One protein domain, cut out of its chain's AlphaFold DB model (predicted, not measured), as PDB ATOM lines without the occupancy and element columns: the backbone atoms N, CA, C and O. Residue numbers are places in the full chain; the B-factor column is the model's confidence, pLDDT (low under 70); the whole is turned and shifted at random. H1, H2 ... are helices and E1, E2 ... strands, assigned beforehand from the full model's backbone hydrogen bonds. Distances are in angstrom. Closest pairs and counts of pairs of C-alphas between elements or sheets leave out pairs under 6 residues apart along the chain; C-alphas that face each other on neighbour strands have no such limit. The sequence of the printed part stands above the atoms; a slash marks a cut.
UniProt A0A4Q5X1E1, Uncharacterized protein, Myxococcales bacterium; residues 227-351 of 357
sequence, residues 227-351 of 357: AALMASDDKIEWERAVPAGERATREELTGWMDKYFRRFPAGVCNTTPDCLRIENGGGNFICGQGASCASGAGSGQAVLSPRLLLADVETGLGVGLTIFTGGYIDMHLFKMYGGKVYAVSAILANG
ATOM      1  N   ALA A 227     -39.650  23.492  -6.817       96.06
ATOM      2  CA  ALA A 227     -39.163  24.668  -6.102       96.06
ATOM      3  C   ALA A 227     -37.629  24.726  -6.037       96.06
ATOM      4  O   ALA A 227     -37.048  25.792  -6.240       96.06
ATOM      5  N   ALA A 228     -36.974  23.589  -5.804       94.44
ATOM      6  CA  ALA A 228     -35.517  23.504  -5.805       94.44
ATOM      7  C   ALA A 228     -34.917  23.668  -7.210       94.44
ATOM      8  O   ALA A 228     -33.860  24.285  -7.332       94.44
ATOM      9  N   LEU A 229     -35.599  23.205  -8.268       95.56
ATOM     10  CA  LEU A 229     -35.176  23.487  -9.645       95.56
ATOM     11  C   LEU A 229     -35.163  24.998  -9.918       95.56
ATOM     12  O   LEU A 229     -34.166  25.513 -10.416       95.56
ATOM     13  N   MET A 230     -36.213  25.725  -9.525       96.50
ATOM     14  CA  MET A 230     -36.267  27.186  -9.690       96.50
ATOM     15  C   MET A 230     -35.182  27.898  -8.875       96.50
ATOM     16  O   MET A 230     -34.481  28.761  -9.394       96.50
ATOM     17  N   ALA A 231     -35.009  27.509  -7.608       95.31
ATOM     18  CA  ALA A 231     -34.017  28.106  -6.712       95.31
ATOM     19  C   ALA A 231     -32.563  27.813  -7.124       95.31
ATOM     20  O   ALA A 231     -31.638  28.461  -6.638       95.31
ATOM     21  N   SER A 232     -32.338  26.833  -8.002       94.00
ATOM     22  CA  SER A 232     -30.994  26.477  -8.459       94.00
ATOM     23  C   SER A 232     -30.299  27.607  -9.221       94.00
ATOM     24  O   SER A 232     -29.071  27.720  -9.165       94.00
ATOM     25  N   ASP A 233     -31.072  28.470  -9.884       94.94
ATOM     26  CA  ASP A 233     -30.535  29.549 -10.708       94.94
ATOM     27  C   ASP A 233     -29.811  30.617  -9.881       94.94
ATOM     28  O   ASP A 233     -28.796  31.142 -10.329       94.94
ATOM     29  N   ASP A 234     -30.237  30.844  -8.631       93.12
ATOM     30  CA  ASP A 234     -29.599  31.793  -7.706       93.12
ATOM     31  C   ASP A 234     -28.122  31.456  -7.440       93.12
ATOM     32  O   ASP A 234     -27.322  32.332  -7.108       93.12
ATOM     33  N   LYS A 235     -27.755  30.170  -7.546       90.94
ATOM     34  CA  LYS A 235     -26.389  29.686  -7.318       90.94
ATOM     35  C   LYS A 235     -25.648  29.399  -8.620       90.94
ATOM     36  O   LYS A 235     -24.447  29.652  -8.701       90.94
ATOM     37  N   ILE A 236     -26.324  28.782  -9.587       94.31
ATOM     38  CA  ILE A 236     -25.680  28.247 -10.793       94.31
ATOM     39  C   ILE A 236     -25.617  29.299 -11.900       94.31
ATOM     40  O   ILE A 236     -24.659  29.299 -12.677       94.31
ATOM     41  N   GLU A 237     -26.612  30.189 -11.953       96.19
ATOM     42  CA  GLU A 237     -26.789  31.199 -12.993       96.19
ATOM     43  C   GLU A 237     -26.699  30.554 -14.388       96.19
ATOM     44  O   GLU A 237     -25.764  30.803 -15.164       96.19
ATOM     45  N   TRP A 238     -27.643  29.655 -14.688       97.81
ATOM     46  CA  TRP A 238     -27.558  28.729 -15.823       97.81
ATOM     47  C   TRP A 238     -27.288  29.460 -17.139       97.81
ATOM     48  O   TRP A 238     -26.357  29.110 -17.869       97.81
ATOM     49  N   GLU A 239     -28.009  30.550 -17.388       98.25
ATOM     50  CA  GLU A 239     -27.908  31.338 -18.621       98.25
ATOM     51  C   GLU A 239     -26.859  32.458 -18.568       98.25
ATOM     52  O   GLU A 239     -26.674  33.180 -19.552       98.25
ATOM     53  N   ARG A 240     -26.125  32.626 -17.457       98.25
ATOM     54  CA  ARG A 240     -25.070  33.647 -17.396       98.25
ATOM     55  C   ARG A 240     -23.991  33.339 -18.426       98.25
ATOM     56  O   ARG A 240     -23.379  32.267 -18.399       98.25
ATOM     57  N   ALA A 241     -23.727  34.312 -19.294       98.38
ATOM     58  CA  ALA A 241     -22.677  34.214 -20.293       98.38
ATOM     59  C   ALA A 241     -21.312  33.981 -19.631       98.38
ATOM     60  O   ALA A 241     -20.915  34.678 -18.693       98.38
ATOM     61  N   VAL A 242     -20.576  33.013 -20.162       98.44
ATOM     62  CA  VAL A 242     -19.219  32.693 -19.728       98.44
ATOM     63  C   VAL A 242     -18.247  33.691 -20.376       98.44
ATOM     64  O   VAL A 242     -18.417  34.027 -21.558       98.44
ATOM     65  N   PRO A 243     -17.220  34.194 -19.661       97.75
ATOM     66  CA  PRO A 243     -16.179  35.028 -20.260       97.75
ATOM     67  C   PRO A 243     -15.501  34.328 -21.442       97.75
ATOM     68  O   PRO A 243     -15.210  33.140 -21.370       97.75
ATOM     69  N   ALA A 244     -15.201  35.051 -22.525       96.25
ATOM     70  CA  ALA A 244     -14.724  34.439 -23.772       96.25
ATOM     71  C   ALA A 244     -13.484  33.533 -23.606       96.25
ATOM     72  O   ALA A 244     -13.403  32.506 -24.266       96.25
ATOM     73  N   GLY A 245     -12.554  33.880 -22.707       97.06
ATOM     74  CA  GLY A 245     -11.358  33.071 -22.418       97.06
ATOM     75  C   GLY A 245     -11.602  31.834 -21.542       97.06
ATOM     76  O   GLY A 245     -10.690  31.035 -21.368       97.06
ATOM     77  N   GLU A 246     -12.805  31.680 -20.992       97.75
ATOM     78  CA  GLU A 246     -13.214  30.547 -20.153       97.75
ATOM     79  C   GLU A 246     -14.266  29.657 -20.832       97.75
ATOM     80  O   GLU A 246     -14.633  28.617 -20.281       97.75
ATOM     81  N   ARG A 247     -14.764  30.048 -22.013       98.00
ATOM     82  CA  ARG A 247     -15.737  29.262 -22.779       98.00
ATOM     83  C   ARG A 247     -15.092  27.973 -23.263       98.00
ATOM     84  O   ARG A 247     -14.048  28.011 -23.909       98.00
ATOM     85  N   ALA A 248     -15.750  26.857 -22.981       96.25
ATOM     86  CA  ALA A 248     -15.441  25.596 -23.632       96.25
ATOM     87  C   ALA A 248     -15.834  25.666 -25.115       96.25
ATOM     88  O   ALA A 248     -16.796  26.352 -25.475       96.25
ATOM     89  N   THR A 249     -15.119  24.952 -25.981       97.31
ATOM     90  CA  THR A 249     -15.561  24.777 -27.369       97.31
ATOM     91  C   THR A 249     -16.795  23.876 -27.431       97.31
ATOM     92  O   THR A 249     -17.137  23.172 -26.473       97.31
ATOM     93  N   ARG A 250     -17.465  23.859 -28.588       97.38
ATOM     94  CA  ARG A 250     -18.552  22.914 -28.853       97.38
ATOM     95  C   ARG A 250     -18.099  21.475 -28.615       97.38
ATOM     96  O   ARG A 250     -18.776  20.731 -27.913       97.38
ATOM     97  N   GLU A 251     -16.956  21.103 -29.184       95.81
ATOM     98  CA  GLU A 251     -16.398  19.753 -29.105       95.81
ATOM     99  C   GLU A 251     -16.113  19.360 -27.659       95.81
ATOM    100  O   GLU A 251     -16.381  18.222 -27.274       95.81
ATOM    101  N   GLU A 252     -15.622  20.297 -26.845       94.00
ATOM    102  CA  GLU A 252     -15.421  20.078 -25.416       94.00
ATOM    103  C   GLU A 252     -16.756  19.834 -24.701       94.00
ATOM    104  O   GLU A 252     -16.889  18.813 -24.028       94.00
ATOM    105  N   LEU A 253     -17.763  20.700 -24.879       95.88
ATOM    106  CA  LEU A 253     -19.081  20.537 -24.244       95.88
ATOM    107  C   LEU A 253     -19.745  19.210 -24.636       95.88
ATOM    108  O   LEU A 253     -20.133  18.425 -23.767       95.88
ATOM    109  N   THR A 254     -19.830  18.915 -25.938       95.25
ATOM    110  CA  THR A 254     -20.450  17.671 -26.417       95.25
ATOM    111  C   THR A 254     -19.622  16.443 -26.052       95.25
ATOM    112  O   THR A 254     -20.183  15.405 -25.712       95.25
ATOM    113  N   GLY A 255     -18.290  16.550 -26.061       91.19
ATOM    114  CA  GLY A 255     -17.393  15.456 -25.697       91.19
ATOM    115  C   GLY A 255     -17.463  15.115 -24.209       91.19
ATOM    116  O   GLY A 255     -17.451  13.938 -23.842       91.19
ATOM    117  N   TRP A 256     -17.592  16.120 -23.338       89.19
ATOM    118  CA  TRP A 256     -17.822  15.903 -21.910       89.19
ATOM    119  C   TRP A 256     -19.189  15.276 -21.632       89.19
ATOM    120  O   TRP A 256     -19.266  14.370 -20.801       89.19
ATOM    121  N   MET A 257     -20.235  15.699 -22.344       91.31
ATOM    122  CA  MET A 257     -21.573  15.113 -22.233       91.31
ATOM    123  C   MET A 257     -21.616  13.655 -22.724       91.31
ATOM    124  O   MET A 257     -22.092  12.778 -22.007       91.31
ATOM    125  N   ASP A 258     -21.040  13.351 -23.892       90.50
ATOM    126  CA  ASP A 258     -20.910  11.972 -24.390       90.50
ATOM    127  C   ASP A 258     -20.161  11.084 -23.388       90.50
ATOM    128  O   ASP A 258     -20.623  10.001 -23.012       90.50
ATOM    129  N   LYS A 259     -19.029  11.577 -22.874       86.06
ATOM    130  CA  LYS A 259     -18.230  10.863 -21.879       86.06
ATOM    131  C   LYS A 259     -18.997  10.618 -20.581       86.06
ATOM    132  O   LYS A 259     -18.828   9.547 -20.000       86.06
ATOM    133  N   TYR A 260     -19.803  11.576 -20.124       86.62
ATOM    134  CA  TYR A 260     -20.647  11.419 -18.940       86.62
ATOM    135  C   TYR A 260     -21.593  10.226 -19.088       86.62
ATOM    136  O   TYR A 260     -21.560   9.318 -18.257       86.62
ATOM    137  N   PHE A 261     -22.358  10.173 -20.179       87.06
ATOM    138  CA  PHE A 261     -23.299   9.079 -20.418       87.06
ATOM    139  C   PHE A 261     -22.590   7.733 -20.550       87.06
ATOM    140  O   PHE A 261     -22.932   6.776 -19.854       87.06
ATOM    141  N   ARG A 262     -21.513   7.669 -21.342       85.25
ATOM    142  CA  ARG A 262     -20.759   6.421 -21.539       85.25
ATOM    143  C   ARG A 262     -20.125   5.873 -20.264       85.25
ATOM    144  O   ARG A 262     -19.727   4.709 -20.230       85.25
ATOM    145  N   ARG A 263     -19.950   6.711 -19.242       79.38
ATOM    146  CA  ARG A 263     -19.352   6.330 -17.959       79.38
ATOM    147  C   ARG A 263     -20.353   6.224 -16.830       79.38
ATOM    148  O   ARG A 263     -19.933   5.891 -15.726       79.38
ATOM    149  N   PHE A 264     -21.635   6.461 -17.072       78.50
ATOM    150  CA  PHE A 264     -22.652   6.312 -16.045       78.50
ATOM    151  C   PHE A 264     -22.591   4.908 -15.403       78.50
ATOM    152  O   PHE A 264     -22.417   3.927 -16.128       78.50
ATOM    153  N   PRO A 265     -22.688   4.777 -14.061       75.25
ATOM    154  CA  PRO A 265     -22.928   5.792 -13.033       75.25
ATOM    155  C   PRO A 265     -21.643   6.373 -12.417       75.25
ATOM    156  O   PRO A 265     -21.709   7.003 -11.365       75.25
ATOM    157  N   ALA A 266     -20.466   6.158 -13.020       71.06
ATOM    158  CA  ALA A 266     -19.172   6.526 -12.436       71.06
ATOM    159  C   ALA A 266     -19.026   8.025 -12.139       71.06
ATOM    160  O   ALA A 266     -18.162   8.388 -11.350       71.06
ATOM    161  N   GLY A 267     -19.872   8.880 -12.718       67.88
ATOM    162  CA  GLY A 267     -20.043  10.269 -12.308       67.88
ATOM    163  C   GLY A 267     -19.500  11.288 -13.302       67.88
ATOM    164  O   GLY A 267     -19.043  10.963 -14.399       67.88
ATOM    165  N   VAL A 268     -19.594  12.551 -12.894       75.88
ATOM    166  CA  VAL A 268     -19.219  13.720 -13.693       75.88
ATOM    167  C   VAL A 268     -17.760  14.059 -13.425       75.88
ATOM    168  O   VAL A 268     -17.267  13.983 -12.300       75.88
ATOM    169  N   CYS A 269     -17.068  14.428 -14.487       77.69
ATOM    170  CA  CYS A 269     -15.649  14.706 -14.486       77.69
ATOM    171  C   CYS A 269     -15.329  16.184 -14.267       77.69
ATOM    172  O   CYS A 269     -16.086  17.051 -14.689       77.69
ATOM    173  N   ASN A 270     -14.150  16.455 -13.695       84.75
ATOM    174  CA  ASN A 270     -13.603  17.804 -13.515       84.75
ATOM    175  C   ASN A 270     -14.586  18.774 -12.837       84.75
ATOM    176  O   ASN A 270     -14.738  19.924 -13.246       84.75
ATOM    177  N   THR A 271     -15.296  18.284 -11.822       88.12
ATOM    178  CA  THR A 271     -16.295  19.065 -11.099       88.12
ATOM    179  C   THR A 271     -15.633  20.012 -10.107       88.12
ATOM    180  O   THR A 271     -14.569  19.728  -9.545       88.12
ATOM    181  N   THR A 272     -16.264  21.153  -9.856       89.25
ATOM    182  CA  THR A 272     -15.883  21.997  -8.724       89.25
ATOM    183  C   THR A 272     -16.276  21.341  -7.394       89.25
ATOM    184  O   THR A 272     -17.171  20.491  -7.360       89.25
ATOM    185  N   PRO A 273     -15.635  21.712  -6.268       87.06
ATOM    186  CA  PRO A 273     -15.996  21.176  -4.952       87.06
ATOM    187  C   PRO A 273     -17.451  21.446  -4.542       87.06
ATOM    188  O   PRO A 273     -18.015  20.705  -3.746       87.06
ATOM    189  N   ASP A 274     -18.045  22.511  -5.075       87.62
ATOM    190  CA  ASP A 274     -19.410  22.962  -4.818       87.62
ATOM    191  C   ASP A 274     -20.399  22.577  -5.928       87.62
ATOM    192  O   ASP A 274     -21.536  23.067  -5.914       87.62
ATOM    193  N   CYS A 275     -19.974  21.710  -6.857       90.00
ATOM    194  CA  CYS A 275     -20.788  21.284  -7.983       90.00
ATOM    195  C   CYS A 275     -22.090  20.645  -7.512       90.00
ATOM    196  O   CYS A 275     -22.089  19.791  -6.618       90.00
ATOM    197  N   LEU A 276     -23.191  21.050  -8.141       88.94
ATOM    198  CA  LEU A 276     -24.535  20.630  -7.773       88.94
ATOM    199  C   LEU A 276     -25.131  19.680  -8.808       88.94
ATOM    200  O   LEU A 276     -25.101  19.981  -9.997       88.94
ATOM    201  N   ARG A 277     -25.698  18.560  -8.358       91.06
ATOM    202  CA  ARG A 277     -26.538  17.689  -9.180       91.06
ATOM    203  C   ARG A 277     -27.993  17.795  -8.743       91.06
ATOM    204  O   ARG A 277     -28.306  17.563  -7.576       91.06
ATOM    205  N   ILE A 278     -28.860  18.114  -9.695       91.62
ATOM    206  CA  ILE A 278     -30.298  18.291  -9.503       91.62
ATOM    207  C   ILE A 278     -31.015  17.387 -10.502       91.62
ATOM    208  O   ILE A 278     -30.678  17.390 -11.677       91.62
ATOM    209  N   GLU A 279     -31.987  16.598 -10.057       92.44
ATOM    210  CA  GLU A 279     -32.723  15.683 -10.940       92.44
ATOM    211  C   GLU A 279     -34.216  15.832 -10.677       92.44
ATOM    212  O   GLU A 279     -34.669  15.619  -9.554       92.44
ATOM    213  N   ASN A 280     -34.981  16.280 -11.675       95.19
ATOM    214  CA  ASN A 280     -36.370  16.726 -11.513       95.19
ATOM    215  C   ASN A 280     -36.530  17.770 -10.385       95.19
ATOM    216  O   ASN A 280     -37.559  17.840  -9.715       95.19
ATOM    217  N   GLY A 281     -35.479  18.551 -10.108       90.69
ATOM    218  CA  GLY A 281     -35.404  19.439  -8.945       90.69
ATOM    219  C   GLY A 281     -35.066  18.744  -7.618       90.69
ATOM    220  O   GLY A 281     -34.615  19.392  -6.676       90.69
ATOM    221  N   GLY A 282     -35.246  17.428  -7.527       85.19
ATOM    222  CA  GLY A 282     -34.928  16.621  -6.358       85.19
ATOM    223  C   GLY A 282     -33.430  16.354  -6.185       85.19
ATOM    224  O   GLY A 282     -32.590  16.660  -7.035       85.19
ATOM    225  N   GLY A 283     -33.090  15.745  -5.049       70.50
ATOM    226  CA  GLY A 283     -31.791  15.106  -4.836       70.50
ATOM    227  C   GLY A 283     -30.660  16.012  -4.364       70.50
ATOM    228  O   GLY A 283     -29.885  15.568  -3.530       70.50
ATOM    229  N   ASN A 284     -30.585  17.270  -4.819       64.38
ATOM    230  CA  ASN A 284     -29.567  18.277  -4.459       64.38
ATOM    231  C   ASN A 284     -28.202  17.691  -4.039       64.38
ATOM    232  O   ASN A 284     -27.663  17.987  -2.965       64.38
ATOM    233  N   PHE A 285     -27.678  16.785  -4.859       75.12
ATOM    234  CA  PHE A 285     -26.494  16.022  -4.517       75.12
ATOM    235  C   PHE A 285     -25.267  16.882  -4.804       75.12
ATOM    236  O   PHE A 285     -25.226  17.618  -5.789       75.12
ATOM    237  N   ILE A 286     -24.219  16.764  -3.989       75.94
ATOM    238  CA  ILE A 286     -22.898  17.204  -4.449       75.94
ATOM    239  C   ILE A 286     -22.552  16.309  -5.635       75.94
ATOM    240  O   ILE A 286     -22.686  15.085  -5.526       75.94
ATOM    241  N   CYS A 287     -22.130  16.890  -6.760       76.94
ATOM    242  CA  CYS A 287     -21.667  16.098  -7.893       76.94
ATOM    243  C   CYS A 287     -20.603  15.124  -7.384       76.94
ATOM    244  O   CYS A 287     -19.535  15.547  -6.932       76.94
ATOM    245  N   GLY A 288     -20.906  13.824  -7.417       61.81
ATOM    246  CA  GLY A 288     -19.946  12.807  -7.015       61.81
ATOM    247  C   GLY A 288     -18.666  13.018  -7.814       61.81
ATOM    248  O   GLY A 288     -18.727  13.103  -9.042       61.81
ATOM    249  N   GLN A 289     -17.531  13.151  -7.122       53.81
ATOM    250  CA  GLN A 289     -16.209  13.142  -7.744       53.81
ATOM    251  C   GLN A 289     -16.030  11.760  -8.376       53.81
ATOM    252  O   GLN A 289     -15.551  10.825  -7.734       53.81
ATOM    253  N   GLY A 290     -16.505  11.591  -9.608       47.56
ATOM    254  CA  GLY A 290     -16.307  10.361 -10.347       47.56
ATOM    255  C   GLY A 290     -14.814  10.145 -10.527       47.56
ATOM    256  O   GLY A 290     -14.104  11.071 -10.915       47.56
ATOM    257  N   ALA A 291     -14.323   8.952 -10.185       46.12
ATOM    258  CA  ALA A 291     -12.900   8.618 -10.131       46.12
ATOM    259  C   ALA A 291     -12.129   9.121 -11.366       46.12
ATOM    260  O   ALA A 291     -12.218   8.496 -12.415       46.12
ATOM    261  N   SER A 292     -11.416  10.252 -11.232       53.28
ATOM    262  CA  SER A 292     -10.400  10.852 -12.131       53.28
ATOM    263  C   SER A 292     -10.593  10.761 -13.658       53.28
ATOM    264  O   SER A 292      -9.666  11.040 -14.417       53.28
ATOM    265  N   CYS A 293     -11.775  10.392 -14.147       57.12
ATOM    266  CA  CYS A 293     -12.041  10.044 -15.539       57.12
ATOM    267  C   CYS A 293     -11.060   9.032 -16.157       57.12
ATOM    268  O   CYS A 293     -10.945   8.989 -17.391       57.12
ATOM    269  N   ALA A 294     -10.347   8.244 -15.343       52.81
ATOM    270  CA  ALA A 294      -9.438   7.223 -15.842       52.81
ATOM    271  C   ALA A 294     -10.210   6.250 -16.751       52.81
ATOM    272  O   ALA A 294     -11.382   5.947 -16.525       52.81
ATOM    273  N   SER A 295      -9.594   5.821 -17.850       43.19
ATOM    274  CA  SER A 295     -10.182   4.906 -18.834       43.19
ATOM    275  C   SER A 295     -10.672   3.593 -18.207       43.19
ATOM    276  O   SER A 295      -9.910   2.935 -17.511       43.19
ATOM    277  N   GLY A 296     -11.927   3.219 -18.488       48.19
ATOM    278  CA  GLY A 296     -12.579   1.988 -18.024       48.19
ATOM    279  C   GLY A 296     -14.040   2.227 -17.626       48.19
ATOM    280  O   GLY A 296     -14.315   2.963 -16.681       48.19
ATOM    281  N   ALA A 297     -14.994   1.653 -18.362       47.59
ATOM    282  CA  ALA A 297     -16.334   1.454 -17.816       47.59
ATOM    283  C   ALA A 297     -16.204   0.488 -16.628       47.59
ATOM    284  O   ALA A 297     -15.431  -0.470 -16.712       47.59
ATOM    285  N   GLY A 298     -16.917   0.730 -15.526       50.53
ATOM    286  CA  GLY A 298     -17.077  -0.309 -14.511       50.53
ATOM    287  C   GLY A 298     -17.597  -1.574 -15.198       50.53
ATOM    288  O   GLY A 298     -18.514  -1.509 -16.016       50.53
ATOM    289  N   SER A 299     -16.963  -2.720 -14.958       50.66
ATOM    290  CA  SER A 299     -17.362  -3.974 -15.596       50.66
ATOM    291  C   SER A 299     -18.815  -4.317 -15.238       50.66
ATOM    292  O   SER A 299     -19.130  -4.426 -14.056       50.66
ATOM    293  N   GLY A 300     -19.673  -4.533 -16.243       53.69
ATOM    294  CA  GLY A 300     -21.013  -5.115 -16.067       53.69
ATOM    295  C   GLY A 300     -22.204  -4.147 -16.033       53.69
ATOM    296  O   GLY A 300     -23.314  -4.602 -15.778       53.69
ATOM    297  N   GLN A 301     -22.017  -2.850 -16.301       58.47
ATOM    298  CA  GLN A 301     -23.117  -1.875 -16.406       58.47
ATOM    299  C   GLN A 301     -23.381  -1.476 -17.863       58.47
ATOM    300  O   GLN A 301     -22.461  -1.453 -18.684       58.47
ATOM    301  N   ALA A 302     -24.644  -1.185 -18.189       63.22
ATOM    302  CA  ALA A 302     -25.026  -0.700 -19.511       63.22
ATOM    303  C   ALA A 302     -24.334   0.639 -19.797       63.22
ATOM    304  O   ALA A 302     -24.403   1.568 -18.994       63.22
ATOM    305  N   VAL A 303     -23.668   0.733 -20.948       73.00
ATOM    306  CA  VAL A 303     -23.082   1.985 -21.431       73.00
ATOM    307  C   VAL A 303     -24.220   2.820 -22.004       73.00
ATOM    308  O   VAL A 303     -24.776   2.454 -23.039       73.00
ATOM    309  N   LEU A 304     -24.578   3.923 -21.341       85.38
ATOM    310  CA  LEU A 304     -25.535   4.869 -21.911       85.38
ATOM    311  C   LEU A 304     -24.883   5.574 -23.105       85.38
ATOM    312  O   LEU A 304     -23.689   5.886 -23.084       85.38
ATOM    313  N   SER A 305     -25.668   5.824 -24.148       86.44
ATOM    314  CA  SER A 305     -25.235   6.587 -25.314       86.44
ATOM    315  C   SER A 305     -26.260   7.681 -25.567       86.44
ATOM    316  O   SER A 305     -27.428   7.348 -25.762       86.44
ATOM    317  N   PRO A 306     -25.855   8.960 -25.598       91.25
ATOM    318  CA  PRO A 306     -26.786  10.026 -25.920       91.25
ATOM    319  C   PRO A 306     -27.275   9.857 -27.362       91.25
ATOM    320  O   PRO A 306     -26.481   9.587 -28.267       91.25
ATOM    321  N   ARG A 307     -28.580  10.031 -27.571       93.25
ATOM    322  CA  ARG A 307     -29.218  10.086 -28.894       93.25
ATOM    323  C   ARG A 307     -28.955  11.428 -29.572       93.25
ATOM    324  O   ARG A 307     -28.802  11.500 -30.788       93.25
ATOM    325  N   LEU A 308     -28.897  12.494 -28.778       96.12
ATOM    326  CA  LEU A 308     -28.675  13.851 -29.255       96.12
ATOM    327  C   LEU A 308     -27.808  14.627 -28.266       96.12
ATOM    328  O   LEU A 308     -27.947  14.459 -27.057       96.12
ATOM    329  N   LEU A 309     -26.939  15.485 -28.800       97.94
ATOM    330  CA  LEU A 309     -26.064  16.380 -28.048       97.94
ATOM    331  C   LEU A 309     -26.205  17.808 -28.577       97.94
ATOM    332  O   LEU A 309     -26.186  18.018 -29.791       97.94
ATOM    333  N   LEU A 310     -26.317  18.775 -27.669       98.38
ATOM    334  CA  LEU A 310     -26.357  20.204 -27.982       98.38
ATOM    335  C   LEU A 310     -25.279  20.940 -27.184       98.38
ATOM    336  O   LEU A 310     -24.877  20.500 -26.102       98.38
ATOM    337  N   ALA A 311     -24.843  22.084 -27.706       98.50
ATOM    338  CA  ALA A 311     -23.904  22.965 -27.029       98.50
ATOM    339  C   ALA A 311     -24.311  24.434 -27.175       98.50
ATOM    340  O   ALA A 311     -24.395  24.964 -28.282       98.50
ATOM    341  N   ASP A 312     -24.481  25.111 -26.043       98.69
ATOM    342  CA  ASP A 312     -24.511  26.567 -25.954       98.69
ATOM    343  C   ASP A 312     -23.156  27.059 -25.433       98.69
ATOM    344  O   ASP A 312     -22.904  27.142 -24.229       98.69
ATOM    345  N   VAL A 313     -22.260  27.384 -26.366       98.31
ATOM    346  CA  VAL A 313     -20.900  27.859 -26.069       98.31
ATOM    347  C   VAL A 313     -20.903  29.198 -25.322       98.31
ATOM    348  O   VAL A 313     -19.981  29.485 -24.558       98.31
ATOM    349  N   GLU A 314     -21.918  30.042 -25.523       98.56
ATOM    350  CA  GLU A 314     -21.959  31.372 -24.909       98.56
ATOM    351  C   GLU A 314     -22.206  31.290 -23.403       98.56
ATOM    352  O   GLU A 314     -21.572  32.014 -22.633       98.56
ATOM    353  N   THR A 315     -23.093  30.388 -22.990       98.69
ATOM    354  CA  THR A 315     -23.457  30.159 -21.585       98.69
ATOM    355  C   THR A 315     -22.720  28.970 -20.974       98.69
ATOM    356  O   THR A 315     -22.775  28.780 -19.762       98.69
ATOM    357  N   GLY A 316     -21.979  28.195 -21.769       98.31
ATOM    358  CA  GLY A 316     -21.269  27.008 -21.301       98.31
ATOM    359  C   GLY A 316     -22.211  25.861 -20.939       98.31
ATOM    360  O   GLY A 316     -21.903  25.090 -20.029       98.31
ATOM    361  N   LEU A 317     -23.370  25.773 -21.600       98.62
ATOM    362  CA  LEU A 317     -24.333  24.701 -21.373       98.62
ATOM    363  C   LEU A 317     -24.119  23.565 -22.373       98.62
ATOM    364  O   LEU A 317     -24.250  23.751 -23.582       98.62
ATOM    365  N   GLY A 318     -23.792  22.379 -21.867       98.12
ATOM    366  CA  GLY A 318     -23.805  21.141 -22.648       98.12
ATOM    367  C   GLY A 318     -25.075  20.366 -22.338       98.12
ATOM    368  O   GLY A 318     -25.427  20.249 -21.167       98.12
ATOM    369  N   VAL A 319     -25.751  19.828 -23.351       98.38
ATOM    370  CA  VAL A 319     -26.995  19.062 -23.172       98.38
ATOM    371  C   VAL A 319     -26.887  17.719 -23.873       98.38
ATOM    372  O   VAL A 319     -26.316  17.633 -24.961       98.38
ATOM    373  N   GLY A 320     -27.458  16.676 -23.277       97.31
ATOM    374  CA  GLY A 320     -27.665  15.412 -23.963       97.31
ATOM    375  C   GLY A 320     -28.966  14.729 -23.574       97.31
ATOM    376  O   GLY A 320     -29.391  14.789 -22.424       97.31
ATOM    377  N   LEU A 321     -29.590  14.092 -24.562       96.62
ATOM    378  CA  LEU A 321     -30.825  13.328 -24.404       96.62
ATOM    379  C   LEU A 321     -30.514  11.842 -24.587       96.62
ATOM    380  O   LEU A 321     -29.834  11.485 -25.556       96.62
ATOM    381  N   THR A 322     -31.006  10.971 -23.707       93.00
ATOM    382  CA  THR A 322     -30.868   9.513 -23.840       93.00
ATOM    383  C   THR A 322     -32.163   8.787 -23.458       93.00
ATOM    384  O   THR A 322     -33.160   9.371 -23.036       93.00
ATOM    385  N   ILE A 323     -32.172   7.474 -23.681       92.44
ATOM    386  CA  ILE A 323     -33.040   6.560 -22.940       92.44
ATOM    387  C   ILE A 323     -32.212   6.017 -21.782       92.44
ATOM    388  O   ILE A 323     -31.245   5.271 -21.960       92.44
ATOM    389  N   PHE A 324     -32.539   6.471 -20.584       86.75
ATOM    390  CA  PHE A 324     -31.819   6.193 -19.362       86.75
ATOM    391  C   PHE A 324     -32.207   4.821 -18.806       86.75
ATOM    392  O   PHE A 324     -33.328   4.578 -18.354       86.75
ATOM    393  N   THR A 325     -31.247   3.894 -18.820       83.25
ATOM    394  CA  THR A 325     -31.389   2.523 -18.287       83.25
ATOM    395  C   THR A 325     -32.576   1.727 -18.860       83.25
ATOM    396  O   THR A 325     -33.014   0.753 -18.257       83.25
ATOM    397  N   GLY A 326     -33.070   2.119 -20.041       75.56
ATOM    398  CA  GLY A 326     -34.123   1.428 -20.796       75.56
ATOM    399  C   GLY A 326     -35.566   1.721 -20.373       75.56
ATOM    400  O   GLY A 326     -36.470   1.293 -21.077       75.56
ATOM    401  N   GLY A 327     -35.794   2.431 -19.263       85.94
ATOM    402  CA  GLY A 327     -37.146   2.690 -18.736       85.94
ATOM    403  C   GLY A 327     -37.527   4.164 -18.606       85.94
ATOM    404  O   GLY A 327     -38.684   4.472 -18.321       85.94
ATOM    405  N   TYR A 328     -36.569   5.072 -18.786       93.31
ATOM    406  CA  TYR A 328     -36.790   6.500 -18.600       93.31
ATOM    407  C   TYR A 328     -36.248   7.280 -19.789       93.31
ATOM    408  O   TYR A 328     -35.157   6.993 -20.276       93.31
ATOM    409  N   ILE A 329     -36.987   8.291 -20.220       94.94
ATOM    410  CA  ILE A 329     -36.508   9.288 -21.170       94.94
ATOM    411  C   ILE A 329     -35.953  10.461 -20.369       94.94
ATOM    412  O   ILE A 329     -36.575  10.896 -19.396       94.94
ATOM    413  N   ASP A 330     -34.776  10.952 -20.746       94.19
ATOM    414  CA  ASP A 330     -34.108  12.015 -20.008       94.19
ATOM    415  C   ASP A 330     -33.498  13.099 -20.903       94.19
ATOM    416  O   ASP A 330     -33.175  12.911 -22.078       94.19
ATOM    417  N   MET A 331     -33.321  14.268 -20.295       97.62
ATOM    418  CA  MET A 331     -32.461  15.330 -20.790       97.62
ATOM    419  C   MET A 331     -31.554  15.757 -19.645       97.62
ATOM    420  O   MET A 331     -32.041  16.236 -18.626       97.62
ATOM    421  N   HIS A 332     -30.247  15.583 -19.818       95.94
ATOM    422  CA  HIS A 332     -29.228  16.094 -18.909       95.94
ATOM    423  C   HIS A 332     -28.634  17.395 -19.448       95.94
ATOM    424  O   HIS A 332     -28.387  17.519 -20.649       95.94
ATOM    425  N   LEU A 333     -28.326  18.326 -18.549       95.50
ATOM    426  CA  LEU A 333     -27.767  19.639 -18.849       95.50
ATOM    427  C   LEU A 333     -26.647  19.974 -17.865       95.50
ATOM    428  O   LEU A 333     -26.830  19.872 -16.656       95.50
ATOM    429  N   PHE A 334     -25.468  20.376 -18.345       94.19
ATOM    430  CA  PHE A 334     -24.352  20.776 -17.477       94.19
ATOM    431  C   PHE A 334     -24.004  22.241 -17.663       94.19
ATOM    432  O   PHE A 334     -23.992  22.723 -18.790       94.19
ATOM    433  N   LYS A 335     -23.581  22.899 -16.579       97.06
ATOM    434  CA  LYS A 335     -22.887  24.192 -16.620       97.06
ATOM    435  C   LYS A 335     -21.380  23.961 -16.549       97.06
ATOM    436  O   LYS A 335     -20.882  23.463 -15.536       97.06
ATOM    437  N   MET A 336     -20.652  24.328 -17.601       95.00
ATOM    438  CA  MET A 336     -19.199  24.178 -17.695       95.00
ATOM    439  C   MET A 336     -18.517  25.462 -18.172       95.00
ATOM    440  O   MET A 336     -18.934  26.086 -19.141       95.00
ATOM    441  N   TYR A 337     -17.410  25.810 -17.517       95.94
ATOM    442  CA  TYR A 337     -16.484  26.852 -17.961       95.94
ATOM    443  C   TYR A 337     -15.131  26.710 -17.263       95.94
ATOM    444  O   TYR A 337     -15.004  26.010 -16.257       95.94
ATOM    445  N   GLY A 338     -14.079  27.310 -17.826       94.62
ATOM    446  CA  GLY A 338     -12.714  27.189 -17.299       94.62
ATOM    447  C   GLY A 338     -12.240  25.729 -17.210       94.62
ATOM    448  O   GLY A 338     -11.476  25.366 -16.315       94.62
ATOM    449  N   GLY A 339     -12.774  24.873 -18.089       90.81
ATOM    450  CA  GLY A 339     -12.566  23.428 -18.103       90.81
ATOM    451  C   GLY A 339     -13.310  22.643 -17.018       90.81
ATOM    452  O   GLY A 339     -13.231  21.419 -17.043       90.81
ATOM    453  N   LYS A 340     -14.023  23.281 -16.082       91.88
ATOM    454  CA  LYS A 340     -14.670  22.619 -14.938       91.88
ATOM    455  C   LYS A 340     -16.188  22.556 -15.066       91.88
ATOM    456  O   LYS A 340     -16.796  23.460 -15.630       91.88
ATOM    457  N   VAL A 341     -16.797  21.523 -14.486       92.56
ATOM    458  CA  VAL A 341     -18.258  21.402 -14.350       92.56
ATOM    459  C   VAL A 341     -18.708  21.969 -13.005       92.56
ATOM    460  O   VAL A 341     -18.227  21.547 -11.954       92.56
ATOM    461  N   TYR A 342     -19.650  22.902 -13.048       93.31
ATOM    462  CA  TYR A 342     -20.211  23.583 -11.880       93.31
ATOM    463  C   TYR A 342     -21.577  23.032 -11.482       93.31
ATOM    464  O   TYR A 342     -21.969  23.124 -10.322       93.31
ATOM    465  N   ALA A 343     -22.312  22.450 -12.424       94.12
ATOM    466  CA  ALA A 343     -23.577  21.809 -12.121       94.12
ATOM    467  C   ALA A 343     -23.978  20.804 -13.193       94.12
ATOM    468  O   ALA A 343     -23.561  20.917 -14.347       94.12
ATOM    469  N   VAL A 344     -24.824  19.865 -12.785       93.69
ATOM    470  CA  VAL A 344     -25.571  18.948 -13.637       93.69
ATOM    471  C   VAL A 344     -27.035  19.015 -13.231       93.69
ATOM    472  O   VAL A 344     -27.366  18.785 -12.072       93.69
ATOM    473  N   SER A 345     -27.905  19.319 -14.175       95.06
ATOM    474  CA  SER A 345     -29.340  19.142 -14.037       95.06
ATOM    475  C   SER A 345     -29.798  18.004 -14.936       95.06
ATOM    476  O   SER A 345     -29.118  17.654 -15.908       95.06
ATOM    477  N   ALA A 346     -30.911  17.386 -14.575       95.06
ATOM    478  CA  ALA A 346     -31.569  16.403 -15.405       95.06
ATOM    479  C   ALA A 346     -33.076  16.467 -15.208       95.06
ATOM    480  O   ALA A 346     -33.552  16.525 -14.071       95.06
ATOM    481  N   ILE A 347     -33.823  16.362 -16.301       97.62
ATOM    482  CA  ILE A 347     -35.254  16.066 -16.269       97.62
ATOM    483  C   ILE A 347     -35.454  14.656 -16.808       97.62
ATOM    484  O   ILE A 347     -35.030  14.359 -17.923       97.62
ATOM    485  N   LEU A 348     -36.089  13.796 -16.014       94.94
ATOM    486  CA  LEU A 348     -36.338  12.395 -16.335       94.94
ATOM    487  C   LEU A 348     -37.808  12.061 -16.114       94.94
ATOM    488  O   LEU A 348     -38.376  12.393 -15.072       94.94
ATOM    489  N   ALA A 349     -38.400  11.338 -17.054       96.12
ATOM    490  CA  ALA A 349     -39.751  10.811 -16.925       96.12
ATOM    491  C   ALA A 349     -39.813   9.362 -17.410       96.12
ATOM    492  O   ALA A 349     -38.894   8.864 -18.062       96.12
ATOM    493  N   ASN A 350     -40.917   8.682 -17.110       94.50
ATOM    494  CA  ASN A 350     -41.186   7.354 -17.638       94.50
ATOM    495  C   ASN A 350     -41.267   7.414 -19.174       94.50
ATOM    496  O   ASN A 350     -42.008   8.226 -19.734       94.50
ATOM    497  N   GLY A 351     -40.499   6.557 -19.842       92.31
ATOM    498  CA  GLY A 351     -40.433   6.485 -21.295       92.31
ATOM    499  C   GLY A 351     -39.369   5.493 -21.751       92.31
ATOM    500  O   GLY A 351     -38.188   5.670 -21.476       92.31
TER     501      GLY A 351
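AT A GLANCE: This is residues 227 to 351 of the 357 residues of an uncharacterized protein of Myxococcales bacterium (UniProt A0A4Q5X1E1). One twisted sheet of six strands has the helix H3 packed over one face towards its E3 edge, while the small helices H1 and H2 only graze the sheet. A long loop, residues 287 to 307, joins the two edge strands, E2 and E3. The printed part has 125 residues, in chain order H1 H2 H3 E1 E2 E3 E4 E5 E6; the class is mixed, helices and strands. It is compact, with a radius of gyration of the C-alphas of 13.7 A and spans of 40 by 34 by 26 A.

HOW THE PARTS SIT: The mixed sheet runs E2 (282 to 286), E1 (271 to 279), E6 (340 to 350), E5 (328 to 337), E4 (317 to 324), E3 (308 to 312). E3 E4 E5 E6 form a meander, each strand the antiparallel neighbour of the one before: N 310 and O 319 are 2.9 A apart, N 320 and O 332 2.9 A, N 333 and O 345 2.8 A. E1 and E6 are parallel, with N 344 and O 276 at 2.8 A. E1 and E2 are an antiparallel hairpin, with N 277 and O 285 at 2.8 A. E1 bends by 100 degrees at residue 274. H3 (250 to 263) is on one face, making two layers, helix on sheet, at a height over the sheet of 7.8 A. Its closest C-alphas to E4 are Leu 253 and Gly 318, 5.0 A. H1 (227 to 231) grazes the sheet with residues 227 to 229, H2 (233 to 236) with 235 to 236. H1 and H3 have every O i to N i+4 pair within hydrogen-bond range; H2 is too short for one.

IN THESE COORDINATES: H1 begins at C-alpha 227 (-39.163, 24.668, -6.102). H3 is 19.9 A long, E5 28.8 A. E6, 30.7 A, ends at C-alpha 350 (-41.186, 7.354, -17.638).

THE WHOLE: The C-alphas farthest apart, of Ala 244 and Gly 300, are 40.8 A apart. The printed part has no cut. The links H2 to H3 and E2 to E3 are long. Residues 267, 284 and 288 to 302 have pLDDT under 70.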